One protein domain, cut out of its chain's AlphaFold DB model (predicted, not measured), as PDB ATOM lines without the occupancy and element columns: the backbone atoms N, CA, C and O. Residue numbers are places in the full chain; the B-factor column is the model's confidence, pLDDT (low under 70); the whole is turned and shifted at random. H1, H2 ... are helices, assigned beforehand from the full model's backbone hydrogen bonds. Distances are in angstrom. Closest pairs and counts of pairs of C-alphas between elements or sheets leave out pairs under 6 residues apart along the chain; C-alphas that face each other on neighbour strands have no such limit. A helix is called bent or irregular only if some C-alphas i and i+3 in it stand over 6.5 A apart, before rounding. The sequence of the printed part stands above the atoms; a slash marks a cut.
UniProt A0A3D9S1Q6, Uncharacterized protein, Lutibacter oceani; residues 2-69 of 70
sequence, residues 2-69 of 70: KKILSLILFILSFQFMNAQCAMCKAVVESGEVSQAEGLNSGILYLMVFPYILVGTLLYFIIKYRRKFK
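Overview. This is residues 2 to 69 of the 70 residues of an uncharacterized protein of Lutibacter oceani (UniProt A0A3D9S1Q6). Two long helices make an open V: H2 is the longer arm, H1 the shorter, and they meet near the end of H1 and the beginning of H2, with the far ends of both arms free. The printed part has 68 residues, with two named helices in the order H1, H2 and no named strand; the class is all helix. The whole is extended, with a radius of gyration of the C-alphas of 18.8 A, and flat, spanning 58 by 35 by 11 A.

Arrangement. H2, residues 33 to 67, and H1, residues 2 to 30, form a helical hairpin. They touch through residues 24 to 28 of H1 and 35 to 39 of H2 alone; the closest C-alphas, of Val 28 and Ala 36, are 5.2 A apart. They run opposite ways at a steep tilt of 39 degrees. Of the O i to N i+4 pairs, 28 of 31 in H2 and 21 of 25 in H1 are within hydrogen-bond range.

Along the chain. H2 measures 52.2 A from C-alpha 33 at (11.397, -32.074, -12.422) to C-alpha 67 at (-23.921, -5.820, 15.710). H2 is neither bent nor irregular, but only just: C-alphas 47 and 50 are 6.1 A apart. H1 measures 42.2 A and begins with C-alpha 2 at (5.827, -17.832, 29.861).

Size, cuts and confidence. The two C-alphas farthest apart, of Ser 30 and Lys 69, are 57.9 A apart. The link from H1 to H2 is tight, and the printed part has no cut. Residues 2 to 23, 29 to 34 and 41 to 69 stand free. The mean pLDDT of the printed part is 81.2; residues 15 to 31 and residue 69 are under 70.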
ATOM      1  N   LYS A   2       6.500 -17.754  31.185       72.38
ATOM      2  CA  LYS A   2       5.827 -17.832  29.861       72.38
ATOM      3  C   LYS A   2       6.398 -16.885  28.786       72.38
ATOM      4  O   LYS A   2       6.577 -17.295  27.649       72.38
ATOM      5  N   LYS A   3       6.750 -15.645  29.158       78.25
ATOM      6  CA  LYS A   3       7.357 -14.657  28.239       78.25
ATOM      7  C   LYS A   3       8.767 -15.052  27.774       78.25
ATOM      8  O   LYS A   3       9.089 -14.877  26.611       78.25
ATOM      9  N   ILE A   4       9.570 -15.626  28.673       90.50
ATOM     10  CA  ILE A   4      10.931 -16.100  28.369       90.50
ATOM     11  C   ILE A   4      10.863 -17.323  27.453       90.50
ATOM     12  O   ILE A   4      11.560 -17.370  26.448       90.50
ATOM     13  N   LEU A   5       9.956 -18.263  27.739       91.31
ATOM     14  CA  LEU A   5       9.716 -19.421  26.879       91.31
ATOM     15  C   LEU A   5       9.274 -19.000  25.466       91.31
ATOM     16  O   LEU A   5       9.786 -19.523  24.484       91.31
ATOM     17  N   SER A   6       8.377 -18.013  25.362       85.62
ATOM     18  CA  SER A   6       7.936 -17.470  24.070       85.62
ATOM     19  C   SER A   6       9.069 -16.785  23.300       85.62
ATOM     20  O   SER A   6       9.120 -16.899  22.080       85.62
ATOM     21  N   LEU A   7       9.976 -16.091  23.994       89.88
ATOM     22  CA  LEU A   7      11.140 -15.444  23.385       89.88
ATOM     23  C   LEU A   7      12.142 -16.480  22.854       89.88
ATOM     24  O   LEU A   7      12.638 -16.345  21.741       89.88
ATOM     25  N   ILE A   8      12.394 -17.541  23.624       90.94
ATOM     26  CA  ILE A   8      13.264 -18.654  23.219       90.94
ATOM     27  C   ILE A   8      12.686 -19.358  21.986       90.94
ATOM     28  O   ILE A   8      13.411 -19.607  21.026       90.94
ATOM     29  N   LEU A   9      11.375 -19.619  21.972       87.19
ATOM     30  CA  LEU A   9      10.700 -20.239  20.831       87.19
ATOM     31  C   LEU A   9      10.777 -19.361  19.572       87.19
ATOM     32  O   LEU A   9      11.009 -19.864  18.474       87.19
ATOM     33  N   PHE A  10      10.641 -18.042  19.738       86.06
ATOM     34  CA  PHE A  10      10.781 -17.077  18.648       86.06
ATOM     35  C   PHE A  10      12.201 -17.080  18.067       86.06
ATOM     36  O   PHE A  10      12.361 -17.204  16.856       86.06
ATOM     37  N   ILE A  11      13.238 -17.042  18.907       85.69
ATOM     38  CA  ILE A  11      14.638 -17.077  18.450       85.69
ATOM     39  C   ILE A  11      14.958 -18.393  17.724       85.69
ATOM     40  O   ILE A  11      15.605 -18.375  16.677       85.69
ATOM     41  N   LEU A  12      14.460 -19.526  18.227       83.38
ATOM     42  CA  LEU A  12      14.645 -20.826  17.578       83.38
ATOM     43  C   LEU A  12      13.995 -20.867  16.188       83.38
ATOM     44  O   LEU A  12      14.602 -21.386  15.253       83.38
ATOM     45  N   SER A  13      12.815 -20.263  16.009       79.69
ATOM     46  CA  SER A  13      12.125 -20.245  14.709       79.69
ATOM     47  C   SER A  13      12.910 -19.542  13.587       79.69
ATOM     48  O   SER A  13      12.854 -19.986  12.440       79.69
ATOM     49  N   PHE A  14      13.728 -18.529  13.906       73.94
ATOM     50  CA  PHE A  14      14.582 -17.848  12.919       73.94
ATOM     51  C   PHE A  14      15.666 -18.747  12.321       73.94
ATOM     52  O   PHE A  14      16.034 -18.580  11.156       73.94
ATOM     53  N   GLN A  15      16.186 -19.697  13.100       69.19
ATOM     54  CA  GLN A  15      17.197 -20.639  12.618       69.19
ATOM     55  C   GLN A  15      16.585 -21.623  11.612       69.19
ATOM     56  O   GLN A  15      17.183 -21.908  10.576       69.19
ATOM     57  N   PHE A  16      15.349 -22.068  11.861       64.94
ATOM     58  CA  PHE A  16      14.632 -22.963  10.952       64.94
ATOM     59  C   PHE A  16      14.181 -22.268   9.660       64.94
ATOM     60  O   PHE A  16      14.240 -22.885   8.600       64.94
ATOM     61  N   MET A  17      13.799 -20.986   9.705       64.75
ATOM     62  CA  MET A  17      13.408 -20.238   8.499       64.75
ATOM     63  C   MET A  17      14.549 -20.102   7.482       64.75
ATOM     64  O   MET A  17      14.340 -20.352   6.299       64.75
ATOM     65  N   ASN A  18      15.762 -19.753   7.926       59.78
ATOM     66  CA  ASN A  18      16.904 -19.590   7.017       59.78
ATOM     67  C   ASN A  18      17.371 -20.926   6.408       59.78
ATOM     68  O   ASN A  18      17.804 -20.957   5.256       59.78
ATOM     69  N   ALA A  19      17.233 -22.037   7.142       59.53
ATOM     70  CA  ALA A  19      17.564 -23.372   6.644       59.53
ATOM     71  C   ALA A  19      16.573 -23.881   5.575       59.53
ATOM     72  O   ALA A  19      16.989 -24.514   4.604       59.53
ATOM     73  N   GLN A  20      15.277 -23.559   5.702       55.41
ATOM     74  CA  GLN A  20      14.244 -23.931   4.721       55.41
ATOM     75  C   GLN A  20      14.451 -23.224   3.368       55.41
ATOM     76  O   GLN A  20      14.221 -23.823   2.322       55.41
ATOM     77  N   CYS A  21      14.976 -21.993   3.361       65.81
ATOM     78  CA  CYS A  21      15.292 -21.264   2.125       65.81
ATOM     79  C   CYS A  21      16.442 -21.901   1.323       65.81
ATOM     80  O   CYS A  21      16.398 -21.903   0.093       65.81
ATOM     81  N   ALA A  22      17.450 -22.472   1.994       60.88
ATOM     82  CA  ALA A  22      18.544 -23.191   1.335       60.88
ATOM     83  C   ALA A  22      18.122 -24.598   0.871       60.88
ATOM     84  O   ALA A  22      18.532 -25.029  -0.205       60.88
ATOM     85  N   MET A  23      17.258 -25.287   1.632       60.06
ATOM     86  CA  MET A  23      16.705 -26.593   1.242       60.06
ATOM     87  C   MET A  23      15.778 -26.504   0.028       60.06
ATOM     88  O   MET A  23      15.955 -27.262  -0.921       60.06
ATOM     89  N   CYS A  24      14.830 -25.562   0.017       68.06
ATOM     90  CA  CYS A  24      13.919 -25.382  -1.116       68.06
ATOM     91  C   CYS A  24      14.679 -25.005  -2.394       68.06
ATOM     92  O   CYS A  24      14.340 -25.479  -3.473       68.06
ATOM     93  N   LYS A  25      15.739 -24.197  -2.272       65.06
ATOM     94  CA  LYS A  25      16.589 -23.814  -3.401       65.06
ATOM     95  C   LYS A  25      17.419 -24.987  -3.929       65.06
ATOM     96  O   LYS A  25      17.437 -25.207  -5.132       65.06
ATOM     97  N   ALA A  26      18.042 -25.770  -3.044       65.50
ATOM     98  CA  ALA A  26      18.810 -26.946  -3.443       65.50
ATOM     99  C   ALA A  26      17.931 -27.977  -4.167       65.50
ATOM    100  O   ALA A  26      18.313 -28.440  -5.228       65.50
ATOM    101  N   VAL A  27      16.727 -28.272  -3.669       66.69
ATOM    102  CA  VAL A  27      15.804 -29.216  -4.332       66.69
ATOM    103  C   VAL A  27      15.354 -28.719  -5.711       66.69
ATOM    104  O   VAL A  27      15.173 -29.527  -6.612       66.69
ATOM    105  N   VAL A  28      15.199 -27.407  -5.906       66.44
ATOM    106  CA  VAL A  28      14.853 -26.840  -7.223       66.44
ATOM    107  C   VAL A  28      16.036 -26.869  -8.188       66.44
ATOM    108  O   VAL A  28      15.842 -27.112  -9.374       66.44
ATOM    109  N   GLU A  29      17.250 -26.605  -7.703       68.88
ATOM    110  CA  GLU A  29      18.449 -26.516  -8.546       68.88
ATOM    111  C   GLU A  29      19.105 -27.881  -8.820       68.88
ATOM    112  O   GLU A  29      19.758 -28.033  -9.850       68.88
ATOM    113  N   SER A  30      18.946 -28.870  -7.931       69.69
ATOM    114  CA  SER A  30      19.568 -30.199  -8.046       69.69
ATOM    115  C   SER A  30      18.592 -31.381  -8.083       69.69
ATOM    116  O   SER A  30      19.037 -32.509  -8.294       69.69
ATOM    117  N   GLY A  31      17.294 -31.154  -7.869       68.69
ATOM    118  CA  GLY A  31      16.267 -32.199  -7.886       68.69
ATOM    119  C   GLY A  31      15.699 -32.477  -9.278       68.69
ATOM    120  O   GLY A  31      15.852 -31.690 -10.212       68.69
ATOM    121  N   GLU A  32      15.012 -33.611  -9.421       76.56
ATOM    122  CA  GLU A  32      14.291 -33.925 -10.659       76.56
ATOM    123  C   GLU A  32      13.055 -33.030 -10.835       76.56
ATOM    124  O   GLU A  32      12.503 -32.495  -9.872       76.56
ATOM    125  N   VAL A  33      12.566 -32.908 -12.073       74.62
ATOM    126  CA  VAL A  33      11.397 -32.074 -12.422       74.62
ATOM    127  C   VAL A  33      10.188 -32.363 -11.517       74.62
ATOM    128  O   VAL A  33       9.510 -31.441 -11.067       74.62
ATOM    129  N   SER A  34       9.972 -33.632 -11.162       76.94
ATOM    130  CA  SER A  34       8.896 -34.076 -10.266       76.94
ATOM    131  C   SER A  34       9.016 -33.533  -8.832       76.94
ATOM    132  O   SER A  34       8.007 -33.235  -8.189       76.94
ATOM    133  N   GLN A  35      10.238 -33.351  -8.319       76.06
ATOM    134  CA  GLN A  35      10.483 -32.749  -7.005       76.06
ATOM    135  C   GLN A  35      10.232 -31.238  -7.021       76.06
ATOM    136  O   GLN A  35       9.665 -30.703  -6.063       76.06
ATOM    137  N   ALA A  36      10.584 -30.555  -8.113       73.25
ATOM    138  CA  ALA A  36      10.305 -29.129  -8.283       73.25
ATOM    139  C   ALA A  36       8.790 -28.839  -8.371       73.25
ATOM    140  O   ALA A  36       8.302 -27.888  -7.752       73.25
ATOM    141  N   GLU A  37       8.020 -29.683  -9.066       77.31
ATOM    142  CA  GLU A  37       6.552 -29.581  -9.124       77.31
ATOM    143  C   GLU A  37       5.887 -29.812  -7.757       77.31
ATOM    144  O   GLU A  37       4.957 -29.086  -7.375       77.31
ATOM    145  N   GLY A  38       6.397 -30.780  -6.986       79.69
ATOM    146  CA  GLY A  38       5.956 -31.034  -5.614       79.69
ATOM    147  C   GLY A  38       6.152 -29.819  -4.702       79.69
ATOM    148  O   GLY A  38       5.252 -29.468  -3.934       79.69
ATOM    149  N   LEU A  39       7.282 -29.117  -4.835       80.38
ATOM    150  CA  LEU A  39       7.544 -27.890  -4.082       80.38
ATOM    151  C   LEU A  39       6.568 -26.762  -4.446       80.38
ATOM    152  O   LEU A  39       6.013 -26.136  -3.544       80.38
ATOM    153  N   ASN A  40       6.333 -26.508  -5.738       81.62
ATOM    154  CA  ASN A  40       5.404 -25.456  -6.174       81.62
ATOM    155  C   ASN A  40       3.983 -25.707  -5.636       81.62
ATOM    156  O   ASN A  40       3.328 -24.803  -5.112       81.62
ATOM    157  N   SER A  41       3.548 -26.967  -5.668       85.31
ATOM    158  CA  SER A  41       2.267 -27.392  -5.093       85.31
ATOM    159  C   SER A  41       2.210 -27.155  -3.578       85.31
ATOM    160  O   SER A  41       1.199 -26.680  -3.059       85.31
ATOM    161  N   GLY A  42       3.311 -27.418  -2.868       84.75
ATOM    162  CA  GLY A  42       3.444 -27.134  -1.438       84.75
ATOM    163  C   GLY A  42       3.383 -25.640  -1.105       84.75
ATOM    164  O   GLY A  42       2.686 -25.252  -0.167       84.75
ATOM    165  N   ILE A  43       4.052 -24.786  -1.888       85.25
ATOM    166  CA  ILE A  43       3.998 -23.324  -1.723       85.25
ATOM    167  C   ILE A  43       2.560 -22.831  -1.895       85.25
ATOM    168  O   ILE A  43       2.051 -22.122  -1.025       85.25
ATOM    169  N   LEU A  44       1.879 -23.251  -2.966       85.94
ATOM    170  CA  LEU A  44       0.482 -22.886  -3.205       85.94
ATOM    171  C   LEU A  44      -0.428 -23.350  -2.061       85.94
ATOM    172  O   LEU A  44      -1.242 -22.562  -1.580       85.94
ATOM    173  N   TYR A  45      -0.251 -24.581  -1.571       87.88
ATOM    174  CA  TYR A  45      -1.007 -25.103  -0.431       87.88
ATOM    175  C   TYR A  45      -0.815 -24.252   0.836       87.88
ATOM    176  O   TYR A  45      -1.787 -23.906   1.508       87.88
ATOM    177  N   LEU A  46       0.422 -23.854   1.148       85.94
ATOM    178  CA  LEU A  46       0.719 -23.026   2.320       85.94
ATOM    179  C   LEU A  46       0.198 -21.589   2.176       85.94
ATOM    180  O   LEU A  46      -0.260 -21.009   3.162       85.94
ATOM    181  N   MET A  47       0.206 -21.025   0.965       88.38
ATOM    182  CA  MET A  47      -0.327 -19.685   0.697       88.38
ATOM    183  C   MET A  47      -1.845 -19.591   0.895       88.38
ATOM    184  O   MET A  47      -2.337 -18.501   1.164       88.38
ATOM    185  N   VAL A  48      -2.604 -20.689   0.839       93.81
ATOM    186  CA  VAL A  48      -4.059 -20.665   1.090       93.81
ATOM    187  C   VAL A  48      -4.392 -20.193   2.513       93.81
ATOM    188  O   VAL A  48      -5.347 -19.438   2.714       93.81
ATOM    189  N   PHE A  49      -3.588 -20.578   3.507       95.00
ATOM    190  CA  PHE A  49      -3.830 -20.241   4.913       95.00
ATOM    191  C   PHE A  49      -3.912 -18.733   5.202       95.00
ATOM    192  O   PHE A  49      -4.906 -18.320   5.808       95.00
ATOM    193  N   PRO A  50      -2.946 -17.879   4.799       91.50
ATOM    194  CA  PRO A  50      -3.042 -16.443   5.051       91.50
ATOM    195  C   PRO A  50      -4.283 -15.806   4.409       91.50
ATOM    196  O   PRO A  50      -4.901 -14.950   5.043       91.50
ATOM    197  N   TYR A  51      -4.721 -16.248   3.225       93.81
ATOM    198  CA  TYR A  51      -5.953 -15.730   2.612       93.81
ATOM    199  C   TYR A  51      -7.204 -16.098   3.419       93.81
ATOM    200  O   TYR A  51      -8.048 -15.235   3.671       93.81
ATOM    201  N   ILE A  52      -7.306 -17.350   3.884       97.44
ATOM    202  CA  ILE A  52      -8.423 -17.797   4.733       97.44
ATOM    203  C   ILE A  52      -8.438 -17.029   6.057       97.44
ATOM    204  O   ILE A  52      -9.500 -16.578   6.495       97.44
ATOM    205  N   LEU A  53      -7.275 -16.854   6.688       96.31
ATOM    206  CA  LEU A  53      -7.153 -16.131   7.954       96.31
ATOM    207  C   LEU A  53      -7.602 -14.674   7.814       96.31
ATOM    208  O   LEU A  53      -8.415 -14.212   8.617       96.31
ATOM    209  N   VAL A  54      -7.140 -13.968   6.778       97.12
ATOM    210  CA  VAL A  54      -7.542 -12.577   6.516       97.12
ATOM    211  C   VAL A  54      -9.036 -12.483   6.206       97.12
ATOM    212  O   VAL A  54      -9.723 -11.645   6.791       97.12
ATOM    213  N   GLY A  55      -9.573 -13.360   5.352       97.62
ATOM    214  CA  GLY A  55     -11.003 -13.377   5.028       97.62
ATOM    215  C   GLY A  55     -11.883 -13.627   6.256       97.62
ATOM    216  O   GLY A  55     -12.862 -12.915   6.487       97.62
ATOM    217  N   THR A  56     -11.489 -14.584   7.097       97.94
ATOM    218  CA  THR A  56     -12.184 -14.912   8.349       97.94
ATOM    219  C   THR A  56     -12.145 -13.739   9.328       97.94
ATOM    220  O   THR A  56     -13.176 -13.358   9.886       97.94
ATOM    221  N   LEU A  57     -10.977 -13.115   9.500       97.56
ATOM    222  CA  LEU A  57     -10.805 -11.932  10.342       97.56
ATOM    223  C   LEU A  57     -11.723 -10.789   9.882       97.56
ATOM    224  O   LEU A  57     -12.461 -10.223  10.690       97.56
ATOM    225  N   LEU A  58     -11.720 -10.478   8.582       97.62
ATOM    226  CA  LEU A  58     -12.554  -9.424   8.002       97.62
ATOM    227  C   LEU A  58     -14.048  -9.708   8.186       97.62
ATOM    228  O   LEU A  58     -14.794  -8.808   8.580       97.62
ATOM    229  N   TYR A  59     -14.485 -10.953   7.977       97.06
ATOM    230  CA  TYR A  59     -15.868 -11.363   8.227       97.06
ATOM    231  C   TYR A  59     -16.289 -11.082   9.676       97.06
ATOM    232  O   TYR A  59     -17.336 -10.467   9.910       97.06
ATOM    233  N   PHE A  60     -15.466 -11.470  10.656       97.31
ATOM    234  CA  PHE A  60     -15.762 -11.222  12.068       97.31
ATOM    235  C   PHE A  60     -15.761  -9.734  12.418       97.31
ATOM    236  O   PHE A  60     -16.652  -9.295  13.146       97.31
ATOM    237  N   ILE A  61     -14.834  -8.943  11.868       96.25
ATOM    238  CA  ILE A  61     -14.806  -7.487  12.062       96.25
ATOM    239  C   ILE A  61     -16.097  -6.855  11.534       96.25
ATOM    240  O   ILE A  61     -16.739  -6.086  12.251       96.25
ATOM    241  N   ILE A  62     -16.520  -7.190  10.313       96.12
ATOM    242  CA  ILE A  62     -17.745  -6.643   9.714       96.12
ATOM    243  C   ILE A  62     -18.970  -7.065  10.527       96.12
ATOM    244  O   ILE A  62     -19.810  -6.225  10.859       96.12
ATOM    245  N   LYS A  63     -19.069  -8.346  10.896       95.00
ATOM    246  CA  LYS A  63     -20.169  -8.871  11.716       95.00
ATOM    247  C   LYS A  63     -20.249  -8.170  13.071       95.00
ATOM    248  O   LYS A  63     -21.336  -7.773  13.484       95.00
ATOM    249  N   TYR A  64     -19.108  -7.976  13.730       94.25
ATOM    250  CA  TYR A  64     -19.012  -7.229  14.980       94.25
ATOM    251  C   TYR A  64     -19.486  -5.787  14.773       94.25
ATOM    252  O   TYR A  64     -20.445  -5.359  15.404       94.25
ATOM    253  N   ARG A  65     -18.919  -5.056  13.809       91.75
ATOM    254  CA  ARG A  65     -19.306  -3.664  13.515       91.75
ATOM    255  C   ARG A  65     -20.799  -3.504  13.211       91.75
ATOM    256  O   ARG A  65     -21.374  -2.509  13.629       91.75
ATOM    257  N   ARG A  66     -21.427  -4.463  12.521       88.75
ATOM    258  CA  ARG A  66     -22.878  -4.456  12.252       88.75
ATOM    259  C   ARG A  66     -23.714  -4.710  13.506       88.75
ATOM    260  O   ARG A  66     -24.768  -4.106  13.637       88.75
ATOM    261  N   LYS A  67     -23.243  -5.553  14.431       78.31
ATOM    262  CA  LYS A  67     -23.921  -5.820  15.710       78.31
ATOM    263  C   LYS A  67     -23.903  -4.609  16.657       78.31
ATOM    264  O   LYS A  67     -24.841  -4.447  17.420       78.31
ATOM    265  N   PHE A  68     -22.860  -3.779  16.594       74.69
ATOM    266  CA  PHE A  68     -22.704  -2.568  17.421       74.69
ATOM    267  C   PHE A  68     -23.226  -1.278  16.758       74.69
ATOM    268  O   PHE A  68     -23.095  -0.207  17.339       74.69
ATOM    269  N   LYS A  69     -23.771  -1.354  15.535       60.00
ATOM    270  CA  LYS A  69     -24.408  -0.224  14.828       60.00
ATOM    271  C   LYS A  69     -25.943  -0.207  14.973       60.00
ATOM    272  O   LYS A  69     -26.612   0.406  14.145       60.00
TER     273      LYS A  69